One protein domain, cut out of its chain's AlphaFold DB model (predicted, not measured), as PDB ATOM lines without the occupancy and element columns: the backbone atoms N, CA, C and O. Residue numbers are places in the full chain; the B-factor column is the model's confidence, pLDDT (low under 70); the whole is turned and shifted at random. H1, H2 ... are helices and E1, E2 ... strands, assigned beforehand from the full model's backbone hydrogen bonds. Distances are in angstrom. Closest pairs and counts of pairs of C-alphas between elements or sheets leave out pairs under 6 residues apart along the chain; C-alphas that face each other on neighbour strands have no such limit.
ATOM      1  N   PRO A  42      -1.987  43.451 -24.183       97.81
ATOM      2  CA  PRO A  42      -1.921  42.742 -22.908       97.81
ATOM      3  C   PRO A  42      -1.013  41.507 -22.977       97.81
ATOM      4  O   PRO A  42      -0.890  40.879 -24.031       97.81
ATOM      5  N   ALA A  43      -0.441  41.091 -21.844       96.56
ATOM      6  CA  ALA A  43       0.247  39.801 -21.752       96.56
ATOM      7  C   ALA A  43      -0.708  38.657 -22.151       96.56
ATOM      8  O   ALA A  43      -1.841  38.588 -21.668       96.56
ATOM      9  N   GLY A  44      -0.277  37.780 -23.064       96.56
ATOM     10  CA  GLY A  44      -1.143  36.748 -23.650       96.56
ATOM     11  C   GLY A  44      -2.038  37.224 -24.807       96.56
ATOM     12  O   GLY A  44      -2.784  36.420 -25.370       96.56
ATOM     13  N   GLY A  45      -1.983  38.508 -25.170       98.12
ATOM     14  CA  GLY A  45      -2.827  39.136 -26.186       98.12
ATOM     15  C   GLY A  45      -4.265  39.411 -25.729       98.12
ATOM     16  O   GLY A  45      -4.714  38.972 -24.666       98.12
ATOM     17  N   TYR A  46      -5.017  40.129 -26.565       98.31
ATOM     18  CA  TYR A  46      -6.435  40.415 -26.334       98.31
ATOM     19  C   TYR A  46      -7.253  39.122 -26.249       98.31
ATOM     20  O   TYR A  46      -7.151  38.262 -27.120       98.31
ATOM     21  N   GLN A  47      -8.082  38.991 -25.215       97.88
ATOM     22  CA  GLN A  47      -8.917  37.809 -24.989       97.88
ATOM     23  C   GLN A  47     -10.340  38.086 -25.477       97.88
ATOM     24  O   GLN A  47     -11.044  38.911 -24.895       97.88
ATOM     25  N   LEU A  48     -10.760  37.401 -26.536       98.06
ATOM     26  CA  LEU A  48     -12.030  37.637 -27.221       98.06
ATOM     27  C   LEU A  48     -12.859  36.341 -27.316       98.06
ATOM     28  O   LEU A  48     -12.297  35.242 -27.266       98.06
ATOM     29  N   PRO A  49     -14.196  36.435 -27.436       97.81
ATOM     30  CA  PRO A  49     -15.050  35.273 -27.678       97.81
ATOM     31  C   PRO A  49     -14.661  34.511 -28.951       97.81
ATOM     32  O   PRO A  49     -14.386  35.133 -29.975       97.81
ATOM     33  N   TYR A  50     -14.686  33.173 -28.925       96.75
ATOM     34  CA  TYR A  50     -14.352  32.342 -30.096       96.75
ATOM     35  C   TYR A  50     -15.191  32.693 -31.335       96.75
ATOM     36  O   TYR A  50     -14.667  32.787 -32.442       96.75
ATOM     37  N   SER A  51     -16.481  32.971 -31.125       95.94
ATOM     38  CA  SER A  51     -17.457  33.364 -32.153       95.94
ATOM     39  C   SER A  51     -17.074  34.620 -32.946       95.94
ATOM     40  O   SER A  51     -17.601  34.839 -34.032       95.94
ATOM     41  N   MET A  52     -16.149  35.433 -32.430       97.19
ATOM     42  CA  MET A  52     -15.727  36.694 -33.037       97.19
ATOM     43  C   MET A  52     -14.483  36.587 -33.918       97.19
ATOM     44  O   MET A  52     -14.076  37.590 -34.499       97.19
ATOM     45  N   ALA A  53     -13.853  35.415 -34.022       96.50
ATOM     46  CA  ALA A  53     -12.564  35.276 -34.706       96.50
ATOM     47  C   ALA A  53     -12.572  35.799 -36.154       96.50
ATOM     48  O   ALA A  53     -11.582  36.368 -36.622       96.50
ATOM     49  N   ASP A  54     -13.702  35.658 -36.847       95.69
ATOM     50  CA  ASP A  54     -13.829  36.050 -38.249       95.69
ATOM     51  C   ASP A  54     -14.447  37.443 -38.439       95.69
ATOM     52  O   ASP A  54     -14.140  38.114 -39.433       95.69
ATOM     53  N   THR A  55     -15.248  37.899 -37.468       96.62
ATOM     54  CA  THR A  55     -16.055  39.131 -37.525       96.62
ATOM     55  C   THR A  55     -15.476  40.301 -36.730       96.62
ATOM     56  O   THR A  55     -15.966  41.423 -36.862       96.62
ATOM     57  N   PHE A  56     -14.436  40.072 -35.922       97.94
ATOM     58  CA  PHE A  56     -13.797  41.112 -35.117       97.94
ATOM     59  C   PHE A  56     -13.265  42.266 -35.975       97.94
ATOM     60  O   PHE A  56     -12.565  42.068 -36.976       97.94
ATOM     61  N   ASP A  57     -13.579  43.485 -35.547       98.12
ATOM     62  CA  ASP A  57     -13.119  44.718 -36.166       98.12
ATOM     63  C   ASP A  57     -11.706  45.069 -35.691       98.12
ATOM     64  O   ASP A  57     -11.495  45.731 -34.674       98.12
ATOM     65  N   TRP A  58     -10.717  44.629 -36.467       98.38
ATOM     66  CA  TRP A  58      -9.300  44.861 -36.191       98.38
ATOM     67  C   TRP A  58      -8.921  46.343 -36.080       98.38
ATOM     68  O   TRP A  58      -7.947  46.661 -35.394       98.38
ATOM     69  N   ALA A  59      -9.702  47.254 -36.676       98.19
ATOM     70  CA  ALA A  59      -9.451  48.683 -36.553       98.19
ATOM     71  C   ALA A  59      -9.591  49.167 -35.102       98.19
ATOM     72  O   ALA A  59      -8.924  50.120 -34.729       98.19
ATOM     73  N   LEU A  60     -10.370  48.489 -34.249       98.25
ATOM     74  CA  LEU A  60     -10.523  48.860 -32.834       98.25
ATOM     75  C   LEU A  60      -9.213  48.842 -32.046       98.25
ATOM     76  O   LEU A  60      -9.084  49.563 -31.062       98.25
ATOM     77  N   ILE A  61      -8.248  48.032 -32.482       98.31
ATOM     78  CA  ILE A  61      -6.923  47.935 -31.863       98.31
ATOM     79  C   ILE A  61      -5.822  48.489 -32.773       98.31
ATOM     80  O   ILE A  61      -4.655  48.175 -32.576       98.31
ATOM     81  N   GLY A  62      -6.166  49.266 -33.804       98.12
ATOM     82  CA  GLY A  62      -5.185  49.792 -34.759       98.12
ATOM     83  C   GLY A  62      -4.530  48.730 -35.645       98.12
ATOM     84  O   GLY A  62      -3.407  48.916 -36.120       98.12
ATOM     85  N   ALA A  63      -5.204  47.595 -35.849       98.50
ATOM     86  CA  ALA A  63      -4.748  46.504 -36.697       98.50
ATOM     87  C   ALA A  63      -5.548  46.424 -38.007       98.50
ATOM     88  O   ALA A  63      -6.629  46.996 -38.147       98.50
ATOM     89  N   ARG A  64      -5.035  45.669 -38.982       97.88
ATOM     90  CA  ARG A  64      -5.748  45.376 -40.237       97.88
ATOM     91  C   ARG A  64      -5.395  44.003 -40.794       97.88
ATOM     92  O   ARG A  64      -4.252  43.569 -40.664       97.88
ATOM     93  N   LYS A  65      -6.353  43.347 -41.455       97.62
ATOM     94  CA  LYS A  65      -6.087  42.138 -42.251       97.62
ATOM     95  C   LYS A  65      -5.291  42.512 -43.507       97.62
ATOM     96  O   LYS A  65      -5.496  43.585 -44.076       97.62
ATOM     97  N   TRP A  66      -4.378  41.644 -43.920       97.75
ATOM     98  CA  TRP A  66      -3.606  41.768 -45.153       97.75
ATOM     99  C   TRP A  66      -3.242  40.376 -45.661       97.75
ATOM    100  O   TRP A  66      -2.960  39.496 -44.855       97.75
ATOM    101  N   THR A  67      -3.220  40.197 -46.976       96.75
ATOM    102  CA  THR A  67      -2.769  38.956 -47.608       96.75
ATOM    103  C   THR A  67      -1.366  39.190 -48.155       96.75
ATOM    104  O   THR A  67      -1.140  40.167 -48.877       96.75
ATOM    105  N   THR A  68      -0.408  38.346 -47.771       95.19
ATOM    106  CA  THR A  68       0.975  38.457 -48.250       95.19
ATOM    107  C   THR A  68       1.061  38.112 -49.746       95.19
ATOM    108  O   THR A  68       0.145  37.482 -50.281       95.19
ATOM    109  N   PRO A  69       2.141  38.490 -50.458       95.38
ATOM    110  CA  PRO A  69       2.350  38.089 -51.854       95.38
ATOM    111  C   PRO A  69       2.322  36.570 -52.075       95.38
ATOM    112  O   PRO A  69       1.977  36.112 -53.159       95.38
ATOM    113  N   GLU A  70       2.652  35.792 -51.044       95.06
ATOM    114  CA  GLU A  70       2.613  34.326 -51.037       95.06
ATOM    115  C   GLU A  70       1.198  33.760 -50.816       95.06
ATOM    116  O   GLU A  70       1.016  32.545 -50.826       95.06
ATOM    117  N   GLY A  71       0.195  34.621 -50.618       94.50
ATOM    118  CA  GLY A  71      -1.196  34.225 -50.394       94.50
ATOM    119  C   GLY A  71      -1.546  33.911 -48.938       94.50
ATOM    120  O   GLY A  71      -2.603  33.337 -48.690       94.50
ATOM    121  N   GLU A  72      -0.700  34.263 -47.965       94.69
ATOM    122  CA  GLU A  72      -1.002  34.028 -46.549       94.69
ATOM    123  C   GLU A  72      -1.825  35.177 -45.948       94.69
ATOM    124  O   GLU A  72      -1.425  36.341 -46.013       94.69
ATOM    125  N   ASP A  73      -2.932  34.860 -45.276       95.25
ATOM    126  CA  ASP A  73      -3.703  35.854 -44.525       95.25
ATOM    127  C   ASP A  73      -3.068  36.146 -43.160       95.25
ATOM    128  O   ASP A  73      -2.910  35.275 -42.296       95.25
ATOM    129  N   VAL A  74      -2.742  37.416 -42.937       98.25
ATOM    130  CA  VAL A  74      -2.115  37.910 -41.712       98.25
ATOM    131  C   VAL A  74      -2.842  39.130 -41.159       98.25
ATOM    132  O   VAL A  74      -3.607  39.813 -41.839       98.25
ATOM    133  N   VAL A  75      -2.574  39.434 -39.892       98.56
ATOM    134  CA  VAL A  75      -2.985  40.690 -39.260       98.56
ATOM    135  C   VAL A  75      -1.755  41.563 -39.052       98.56
ATOM    136  O   VAL A  75      -0.783  41.147 -38.423       98.56
ATOM    137  N   LEU A  76      -1.796  42.786 -39.573       98.38
ATOM    138  CA  LEU A  76      -0.766  43.799 -39.380       98.38
ATOM    139  C   LEU A  76      -1.124  44.679 -38.182       98.38
ATOM    140  O   LEU A  76      -2.201  45.268 -38.159       98.38
ATOM    141  N   HIS A  77      -0.209  44.804 -37.221       98.31
ATOM    142  CA  HIS A  77      -0.349  45.685 -36.057       98.31
ATOM    143  C   HIS A  77       1.022  46.223 -35.629       98.31
ATOM    144  O   HIS A  77       1.958  45.448 -35.410       98.31
ATOM    145  N   GLY A  78       1.158  47.548 -35.508       95.38
ATOM    146  CA  GLY A  78       2.417  48.194 -35.104       95.38
ATOM    147  C   GLY A  78       3.609  47.840 -36.003       95.38
ATOM    148  O   GLY A  78       4.703  47.586 -35.506       95.38
ATOM    149  N   GLY A  79       3.382  47.712 -37.316       95.44
ATOM    150  CA  GLY A  79       4.408  47.312 -38.289       95.44
ATOM    151  C   GLY A  79       4.833  45.838 -38.218       95.44
ATOM    152  O   GLY A  79       5.791  45.444 -38.879       95.44
ATOM    153  N   LYS A  80       4.146  45.007 -37.426       97.56
ATOM    154  CA  LYS A  80       4.439  43.577 -37.265       97.56
ATOM    155  C   LYS A  80       3.304  42.739 -37.856       97.56
ATOM    156  O   LYS A  80       2.140  43.126 -37.765       97.56
ATOM    157  N   SER A  81       3.655  41.601 -38.448       98.19
ATOM    158  CA  SER A  81       2.709  40.640 -39.026       98.19
ATOM    159  C   SER A  81       2.440  39.496 -38.047       98.19
ATOM    160  O   SER A  81       3.384  38.925 -37.495       98.19
ATOM    161  N   TYR A  82       1.166  39.185 -37.821       98.62
ATOM    162  CA  TYR A  82       0.682  38.132 -36.930       98.62
ATOM    163  C   TYR A  82      -0.087  37.091 -37.742       98.62
ATOM    164  O   TYR A  82      -1.067  37.421 -38.412       98.62
ATOM    165  N   LYS A  83       0.346  35.829 -37.662       98.19
ATOM    166  CA  LYS A  83      -0.287  34.706 -38.365       98.19
ATOM    167  C   LYS A  83      -1.413  34.112 -37.521       98.19
ATOM    168  O   LYS A  83      -1.249  33.969 -36.302       98.19
ATOM    169  N   ARG A  84      -2.512  33.733 -38.178       97.75
ATOM    170  CA  ARG A  84      -3.593  32.940 -37.577       97.75
ATOM    171  C   ARG A  84      -3.101  31.516 -37.304       97.75
ATOM    172  O   ARG A  84      -2.390  30.935 -38.117       97.75
ATOM    173  N   ARG A  85      -3.458  30.973 -36.146       96.81
ATOM    174  CA  ARG A  85      -3.228  29.586 -35.740       96.81
ATOM    175  C   ARG A  85      -4.520  29.048 -35.160       96.81
ATOM    176  O   ARG A  85      -4.963  29.534 -34.120       96.81
ATOM    177  N   ASP A  86      -5.079  28.054 -35.824       96.44
ATOM    178  CA  ASP A  86      -6.243  27.337 -35.333       96.44
ATOM    179  C   ASP A  86      -5.743  26.162 -34.481       96.44
ATOM    180  O   ASP A  86      -4.996  25.300 -34.943       96.44
ATOM    181  N   LEU A  87      -6.075  26.186 -33.194       94.94
ATOM    182  CA  LEU A  87      -5.741  25.144 -32.232       94.94
ATOM    183  C   LEU A  87      -7.019  24.371 -31.925       94.94
ATOM    184  O   LEU A  87      -7.956  24.908 -31.330       94.94
ATOM    185  N   GLU A  88      -7.053  23.112 -32.344       93.56
ATOM    186  CA  GLU A  88      -8.198  22.239 -32.111       93.56
ATOM    187  C   GLU A  88      -8.391  21.941 -30.622       93.56
ATOM    188  O   GLU A  88      -7.446  21.935 -29.823       93.56
ATOM    189  N   ALA A  89      -9.641  21.663 -30.248       94.25
ATOM    190  CA  ALA A  89      -9.955  21.243 -28.895       94.25
ATOM    191  C   ALA A  89      -9.210  19.943 -28.565       94.25
ATOM    192  O   ALA A  89      -9.237  18.974 -29.323       94.25
ATOM    193  N   ASN A  90      -8.577  19.902 -27.396       91.69
ATOM    194  CA  ASN A  90      -7.926  18.708 -26.884       91.69
ATOM    195  C   ASN A  90      -8.642  18.244 -25.608       91.69
ATOM    196  O   ASN A  90      -8.341  18.756 -24.522       91.69
ATOM    197  N   PRO A  91      -9.544  17.247 -25.701       86.56
ATOM    198  CA  PRO A  91     -10.316  16.763 -24.558       86.56
ATOM    199  C   PRO A  91      -9.431  16.197 -23.447       86.56
ATOM    200  O   PRO A  91      -9.727  16.377 -22.271       86.56
ATOM    201  N   ARG A  92      -8.304  15.563 -23.806       91.31
ATOM    202  CA  ARG A  92      -7.375  14.955 -22.836       91.31
ATOM    203  C   ARG A  92      -6.690  15.996 -21.956       91.31
ATOM    204  O   ARG A  92      -6.340  15.694 -20.824       91.31
ATOM    205  N   LYS A  93      -6.485  17.202 -22.485       89.50
ATOM    206  CA  LYS A  93      -5.862  18.326 -21.773       89.50
ATOM    207  C   LYS A  93      -6.879  19.375 -21.310       89.50
ATOM    208  O   LYS A  93      -6.467  20.427 -20.840       89.50
ATOM    209  N   SER A  94      -8.182  19.113 -21.463       88.44
ATOM    210  CA  SER A  94      -9.261  20.076 -21.188       88.44
ATOM    211  C   SER A  94      -9.040  21.441 -21.867       88.44
ATOM    212  O   SER A  94      -9.376  22.494 -21.333       88.44
ATOM    213  N   MET A  95      -8.425  21.436 -23.056       88.88
ATOM    214  CA  MET A  95      -8.176  22.665 -23.808       88.88
ATOM    215  C   MET A  95      -9.306  22.859 -24.822       88.88
ATOM    216  O   MET A  95      -9.482  21.986 -25.677       88.88
ATOM    217  N   PRO A  96     -10.079  23.959 -24.749       93.31
ATOM    218  CA  PRO A  96     -11.084  24.264 -25.760       93.31
ATOM    219  C   PRO A  96     -10.417  24.605 -27.097       93.31
ATOM    220  O   PRO A  96      -9.213  24.854 -27.148       93.31
ATOM    221  N   ALA A  97     -11.207  24.654 -28.169       95.56
ATOM    222  CA  ALA A  97     -10.737  25.200 -29.436       95.56
ATOM    223  C   ALA A  97     -10.355  26.679 -29.261       95.56
ATOM    224  O   ALA A  97     -11.034  27.438 -28.559       95.56
ATOM    225  N   VAL A  98      -9.250  27.079 -29.887       97.50
ATOM    226  CA  VAL A  98      -8.701  28.432 -29.785       97.50
ATOM    227  C   VAL A  98      -8.208  28.888 -31.146       97.50
ATOM    228  O   VAL A  98      -7.466  28.174 -31.810       97.50
ATOM    229  N   ILE A  99      -8.541  30.119 -31.523       98.00
ATOM    230  CA  ILE A  99      -7.928  30.788 -32.671       98.00
ATOM    231  C   ILE A  99      -6.973  31.846 -32.127       98.00
ATOM    232  O   ILE A  99      -7.375  32.756 -31.402       98.00
ATOM    233  N   LYS A 100      -5.685  31.718 -32.447       98.06
ATOM    234  CA  LYS A 100      -4.617  32.577 -31.927       98.06
ATOM    235  C   LYS A 100      -3.944  33.345 -33.056       98.06
ATOM    236  O   LYS A 100      -3.507  32.754 -34.038       98.06
ATOM    237  N   TYR A 101      -3.780  34.652 -32.882       98.50
ATOM    238  CA  TYR A 101      -2.975  35.493 -33.765       98.50
ATOM    239  C   TYR A 101      -1.654  35.804 -33.075       98.50
ATOM    240  O   TYR A 101      -1.616  36.555 -32.101       98.50
ATOM    241  N   SER A 102      -0.559  35.215 -33.553       98.25
ATOM    242  CA  SER A 102       0.764  35.397 -32.943       98.25
ATOM    243  C   SER A 102       1.891  35.415 -33.976       98.25
ATOM    244  O   SER A 102       1.714  35.090 -35.155       98.25
ATOM    245  N   ARG A 103       3.086  35.795 -33.537       98.19
ATOM    246  CA  ARG A 103       4.322  35.785 -34.333       98.19
ATOM    247  C   ARG A 103       5.493  35.317 -33.476       98.19
ATOM    248  O   ARG A 103       5.365  35.280 -32.258       98.19
ATOM    249  N   GLY A 104       6.628  35.006 -34.099       97.69
ATOM    250  CA  GLY A 104       7.871  34.778 -33.357       97.69
ATOM    251  C   GLY A 104       8.276  36.027 -32.571       97.69
ATOM    252  O   GLY A 104       8.147  37.154 -33.074       97.69
ATOM    253  N   ALA A 105       8.722  35.829 -31.333       97.56
ATOM    254  CA  ALA A 105       9.288  36.891 -30.516       97.56
ATOM    255  C   ALA A 105      10.628  37.355 -31.104       97.56
ATOM    256  O   ALA A 105      11.394  36.569 -31.660       97.56
ATOM    257  N   LYS A 106      10.902  38.654 -31.000       96.81
ATOM    258  CA  LYS A 106      12.199  39.256 -31.320       96.81
ATOM    259  C   LYS A 106      12.926  39.605 -30.025       96.81
ATOM    260  O   LYS A 106      12.295  39.827 -28.995       96.81
ATOM    261  N   SER A 107      14.248  39.737 -30.095       95.31
ATOM    262  CA  SER A 107      15.068  40.185 -28.958       95.31
ATOM    263  C   SER A 107      14.635  41.550 -28.410       95.31
ATOM    264  O   SER A 107      14.739  41.784 -27.213       95.31
ATOM    265  N   SER A 108      14.103  42.421 -29.272       96.44
ATOM    266  CA  SER A 108      13.592  43.748 -28.917       96.44
ATOM    267  C   SER A 108      12.184  43.751 -28.314       96.44
ATOM    268  O   SER A 108      11.676  44.822 -27.990       96.44
ATOM    269  N   ASP A 109      11.487  42.612 -28.277       96.19
ATOM    270  CA  ASP A 109      10.157  42.566 -27.674       96.19
ATOM    271  C   ASP A 109      10.264  42.565 -26.136       96.19
ATOM    272  O   ASP A 109      11.175  41.932 -25.595       96.19
ATOM    273  N   PRO A 110       9.346  43.244 -25.424       95.06
ATOM    274  CA  PRO A 110       9.301  43.220 -23.965       95.06
ATOM    275  C   PRO A 110       9.135  41.802 -23.416       95.06
ATOM    276  O   PRO A 110       8.337  41.030 -23.944       95.06
ATOM    277  N   GLU A 111       9.830  41.484 -22.322       95.12
ATOM    278  CA  GLU A 111       9.819  40.131 -21.746       95.12
ATOM    279  C   GLU A 111       8.419  39.683 -21.319       95.12
ATOM    280  O   GLU A 111       8.015  38.560 -21.589       95.12
ATOM    281  N   HIS A 112       7.618  40.597 -20.767       94.94
ATOM    282  CA  HIS A 112       6.243  40.310 -20.351       94.94
ATOM    283  C   HIS A 112       5.288  39.963 -21.512       94.94
ATOM    284  O   HIS A 112       4.165  39.527 -21.265       94.94
ATOM    285  N   LEU A 113       5.700  40.176 -22.770       96.38
ATOM    286  CA  LEU A 113       4.936  39.786 -23.961       96.38
ATOM    287  C   LEU A 113       5.425  38.482 -24.590       96.38
ATOM    288  O   LEU A 113       4.774  37.984 -25.512       96.38
ATOM    289  N   LYS A 114       6.573  37.954 -24.153       96.69
ATOM    290  CA  LYS A 114       7.125  36.711 -24.681       96.69
ATOM    291  C   LYS A 114       6.461  35.528 -23.987       96.69
ATOM    292  O   LYS A 114       6.402  35.444 -22.767       96.69
ATOM    293  N   GLU A 115       5.966  34.601 -24.793       94.81
ATOM    294  CA  GLU A 115       5.370  33.344 -24.355       94.81
ATOM    295  C   GLU A 115       6.203  32.176 -24.883       94.81
ATOM    296  O   GLU A 115       6.510  32.136 -26.076       94.81
ATOM    297  N   GLY A 116       6.526  31.205 -24.032       92.75
ATOM    298  CA  GLY A 116       7.295  30.013 -24.399       92.75
ATOM    299  C   GLY A 116       8.180  29.537 -23.251       92.75
ATOM    300  O   GLY A 116       8.200  30.150 -22.189       92.75
ATOM    301  N   GLU A 117       8.893  28.436 -23.472       87.81
ATOM    302  CA  GLU A 117       9.905  27.932 -22.538       87.81
ATOM    303  C   GLU A 117      11.248  28.644 -22.753       87.81
ATOM    304  O   GLU A 117      11.603  28.999 -23.884       87.81
ATOM    305  N   ASP A 118      12.014  28.822 -21.674       80.62
ATOM    306  CA  ASP A 118      13.359  29.394 -21.727       80.62
ATOM    307  C   ASP A 118      14.299  28.474 -22.519       80.62
ATOM    308  O   ASP A 118      14.485  27.304 -22.190       80.62
ATOM    309  N   GLY A 119      14.886  29.006 -23.595       82.25
ATOM    310  CA  GLY A 119      15.705  28.235 -24.540       82.25
ATOM    311  C   GLY A 119      14.923  27.585 -25.691       82.25
ATOM    312  O   GLY A 119      15.535  26.956 -26.552       82.25
ATOM    313  N   GLY A 120      13.596  27.761 -25.741       90.12
ATOM    314  CA  GLY A 120      12.727  27.319 -26.832       90.12
ATOM    315  C   GLY A 120      12.294  28.440 -27.787       90.12
ATOM    316  O   GLY A 120      12.757  29.580 -27.726       90.12
ATOM    317  N   PHE A 121      11.363  28.120 -28.694       92.31
ATOM    318  CA  PHE A 121      10.723  29.129 -29.542       92.31
ATOM    319  C   PHE A 121       9.761  29.980 -28.711       92.31
ATOM    320  O   PHE A 121       8.758  29.479 -28.203       92.31
ATOM    321  N   GLN A 122      10.050  31.276 -28.623       97.00
ATOM    322  CA  GLN A 122       9.173  32.248 -27.982       97.00
ATOM    323  C   GLN A 122       8.276  32.950 -29.007       97.00
ATOM    324  O   GLN A 122       8.664  33.202 -30.156       97.00
ATOM    325  N   TYR A 123       7.074  33.316 -28.580       97.19
ATOM    326  CA  TYR A 123       6.069  33.980 -29.403       97.19
ATOM    327  C   TYR A 123       5.538  35.236 -28.724       97.19
ATOM    328  O   TYR A 123       5.582  35.362 -27.507       97.19
ATOM    329  N   VAL A 124       4.998  36.151 -29.527       98.25
ATOM    330  CA  VAL A 124       4.207  37.291 -29.050       98.25
ATOM    331  C   VAL A 124       2.808  37.175 -29.629       98.25
ATOM    332  O   VAL A 124       2.640  37.061 -30.852       98.25
ATOM    333  N   THR A 125       1.809  37.210 -28.756       98.56
ATOM    334  CA  THR A 125       0.397  37.075 -29.118       98.56
ATOM    335  C   THR A 125      -0.266  38.432 -29.233       98.56
ATOM    336  O   THR A 125      -0.150  39.262 -28.341       98.56
ATOM    337  N   LEU A 126      -0.985  38.649 -30.332       98.62
ATOM    338  CA  LEU A 126      -1.831  39.824 -30.510       98.62
ATOM    339  C   LEU A 126      -3.218  39.585 -29.915       98.62
ATOM    340  O   LEU A 126      -3.676  40.374 -29.099       98.62
ATOM    341  N   ALA A 127      -3.881  38.499 -30.316       98.56
ATOM    342  CA  ALA A 127      -5.239  38.180 -29.891       98.56
ATOM    343  C   ALA A 127      -5.466  36.667 -29.796       98.56
ATOM    344  O   ALA A 127      -4.865  35.882 -30.537       98.56
ATOM    345  N   VAL A 128      -6.363  36.281 -28.895       98.44
ATOM    346  CA  VAL A 128      -6.807  34.915 -28.635       98.44
ATOM    347  C   VAL A 128      -8.329  34.906 -28.610       98.44
ATOM    348  O   VAL A 128      -8.946  35.550 -27.762       98.44
ATOM    349  N   PHE A 129      -8.927  34.140 -29.513       98.38
ATOM    350  CA  PHE A 129     -10.361  33.898 -29.573       98.38
ATOM    351  C   PHE A 129     -10.642  32.517 -28.991       98.38
ATOM    352  O   PHE A 129     -10.152  31.511 -29.511       98.38
ATOM    353  N   ARG A 130     -11.375  32.454 -27.878       96.94
ATOM    354  CA  ARG A 130     -11.640  31.199 -27.161       96.94
ATOM    355  C   ARG A 130     -12.936  31.239 -26.361       96.94
ATOM    356  O   ARG A 130     -13.484  32.305 -26.090       96.94
ATOM    357  N   GLY A 131     -13.369  30.059 -25.930       94.38
ATOM    358  CA  GLY A 131     -14.551  29.887 -25.091       94.38
ATOM    359  C   GLY A 131     -15.866  30.050 -25.852       94.38
ATOM    360  O   GLY A 131     -15.897  30.246 -27.059       94.38
ATOM    361  N   ASP A 132     -16.957  29.966 -25.107       90.56
ATOM    362  CA  ASP A 132     -18.346  29.906 -25.572       90.56
ATOM    363  C   ASP A 132     -19.109  31.226 -25.377       90.56
ATOM    364  O   ASP A 132     -20.329  31.284 -25.532       90.56
ATOM    365  N   ARG A 133     -18.397  32.309 -25.039       92.31
ATOM    366  CA  ARG A 133     -19.011  33.625 -24.841       92.31
ATOM    367  C   ARG A 133     -19.708  34.095 -26.121       92.31
ATOM    368  O   ARG A 133     -19.238  33.867 -27.239       92.31
ATOM    369  N   GLN A 134     -20.826  34.791 -25.937       92.38
ATOM    370  CA  GLN A 134     -21.517  35.452 -27.039       92.38
ATOM    371  C   GLN A 134     -20.636  36.545 -27.638       92.38
ATOM    372  O   GLN A 134     -19.803  37.139 -26.944       92.38
ATOM    373  N   SER A 135     -20.816  36.787 -28.934       93.00
ATOM    374  CA  SER A 135     -20.128  37.885 -29.585       93.00
ATOM    375  C   SER A 135     -20.580  39.216 -28.992       93.00
ATOM    376  O   SER A 135     -21.702  39.365 -28.505       93.00
ATOM    377  N   ILE A 136     -19.664  40.179 -28.981       95.75
ATOM    378  CA  ILE A 136     -19.918  41.533 -28.505       95.75
ATOM    379  C   ILE A 136     -20.194  42.357 -29.758       95.75
ATOM    380  O   ILE A 136     -19.237  42.650 -30.480       95.75
ATOM    381  N   PRO A 137     -21.453  42.748 -30.044       95.00
ATOM    382  CA  PRO A 137     -21.786  43.388 -31.314       95.00
ATOM    383  C   PRO A 137     -20.904  44.602 -31.592       95.00
ATOM    384  O   PRO A 137     -20.500  44.853 -32.727       95.00
ATOM    385  N   ASP A 138     -20.574  45.367 -30.550       96.50
ATOM    386  CA  ASP A 138     -19.745  46.577 -30.597       96.50
ATOM    387  C   ASP A 138     -18.298  46.356 -30.999       96.50
ATOM    388  O   ASP A 138     -17.630  47.334 -31.324       96.50
ATOM    389  N   TYR A 139     -17.826  45.113 -31.039       97.25
ATOM    390  CA  TYR A 139     -16.477  44.763 -31.473       97.25
ATOM    391  C   TYR A 139     -16.438  44.109 -32.859       97.25
ATOM    392  O   TYR A 139     -15.365  43.774 -33.353       97.25
ATOM    393  N   GLU A 140     -17.592  43.929 -33.495       96.19
ATOM    394  CA  GLU A 140     -17.692  43.386 -34.846       96.19
ATOM    395  C   GLU A 140     -17.609  44.490 -35.908       96.19
ATOM    396  O   GLU A 140     -17.874  45.672 -35.640       96.19
ATOM    397  N   VAL A 141     -17.255  44.097 -37.136       92.31
ATOM    398  CA  VAL A 141     -17.211  45.000 -38.293       92.31
ATOM    399  C   VAL A 141     -18.619  45.560 -38.558       92.31
ATOM    400  O   VAL A 141     -19.541  44.788 -38.836       92.31
ATOM    401  N   PRO A 142     -18.821  46.894 -38.565       84.06
ATOM    402  CA  PRO A 142     -20.154  47.491 -38.709       84.06
ATOM    403  C   PRO A 142     -20.911  47.065 -39.977       84.06
ATOM    404  O   PRO A 142     -22.133  46.926 -39.953       84.06
TER     405      PRO A 142
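Overview. This is residues 42 to 142 of the 230 residues of the protein "Single-stranded DNA-binding protein" of Deinococcus wulumuqiensis R12 (UniProt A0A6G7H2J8). One six-stranded sheet, strongly twisted and curled like part of a barrel, makes the body, and it is left open between its edge strands E1 and E2; E5 and E4 are the two strands in the middle of its order. One short helix, H1, only grazes the sheet near E2, and long loops, residues 105 to 122 and 131 to 142, reach away from the strands at the rim. The printed part has 101 residues with one named helix and six named strands, in the order E1 H1 E2 E3 E4 E5 E6; under half of the residues are in named elements, and the class is mostly strand. The sheet is mixed, in the order E1 E6 E5 E4 E3 E2. The whole is compact, with a radius of gyration of the C-alphas of 14.1 A and spans of 40 by 37 by 27 A.

Arrangement. From edge to edge of the sheet the strands' lines turn by 75 degrees and the way across it turns by 106 degrees. E5, residues 98 to 104, and E6, residues 123 to 130, are antiparallel neighbours and form a hairpin; N 126 and O 101 are 2.8 A apart, and N 99 and O 129 are 2.9 A apart, both within hydrogen-bond range. E6 bends by 75 degrees at residue 126. On the other side of E6 from E5 is the edge strand E1, residues 46 to 49, parallel to E6 with 22 degrees between their directions; N 128 and O 46 are within hydrogen-bond range at 2.8 A. On the other side of E5 is E4, residues 80 to 87, antiparallel at 143 degrees, with N 85 and O 100 within range at 2.8 A. E4 pairs in a staggered way, with E5 over residues 83 to 87 and with E3, residues 73 to 77, over residues 80 to 83. E3 and E4 are antiparallel at 130 degrees, with N 82 and O 75 within range at 2.8 A. The edge strand E2, residues 63 to 67, is antiparallel to E3 at 150 degrees, with N 74 and O 66 within range at 2.8 A. E2, E3, E4, E5 and E6 form a meander, each strand the antiparallel neighbour of the one before. E1 and E2 are apart. H1, residues 58 to 61, is on the sheet but only grazes it; its closest C-alphas to E2 are those of Trp 58 and Arg 64, 5.4 A apart, and H1 and E3 are near each other. H1 is too short for any O i to N i+4 pair; its one O i to N i+3 pair is within range.

Along the chain. E4 is 21.7 A from first to last C-alpha, beginning with C-alpha 80 at (4.439, 43.577, -37.265). E5 and E6 are each 18.1 A long, and E6 ends with C-alpha 130 at (-11.640, 31.199, -27.161). E2 and E3 are each 13.4 A long. E1, 10.1 A long, begins with C-alpha 46 at (-6.435, 40.415, -26.334), and H1 is 5.8 A long.

Size, cuts and confidence. The two C-alphas farthest apart are those of Gly 119 and Pro 142, at 43.1 A. The printed part has no cut. The link from E5 to E6, residues 105 to 122, is long; within it residues 114 to 115 pair antiparallel with residues 123 to 124 of E6. The links from E1 to H1 and from E4 to E5 are short, and those from H1 to E2, E2 to E3 and E3 to E4 are tight. The mean pLDDT of the printed part is 95.5, and no printed residue is under 70.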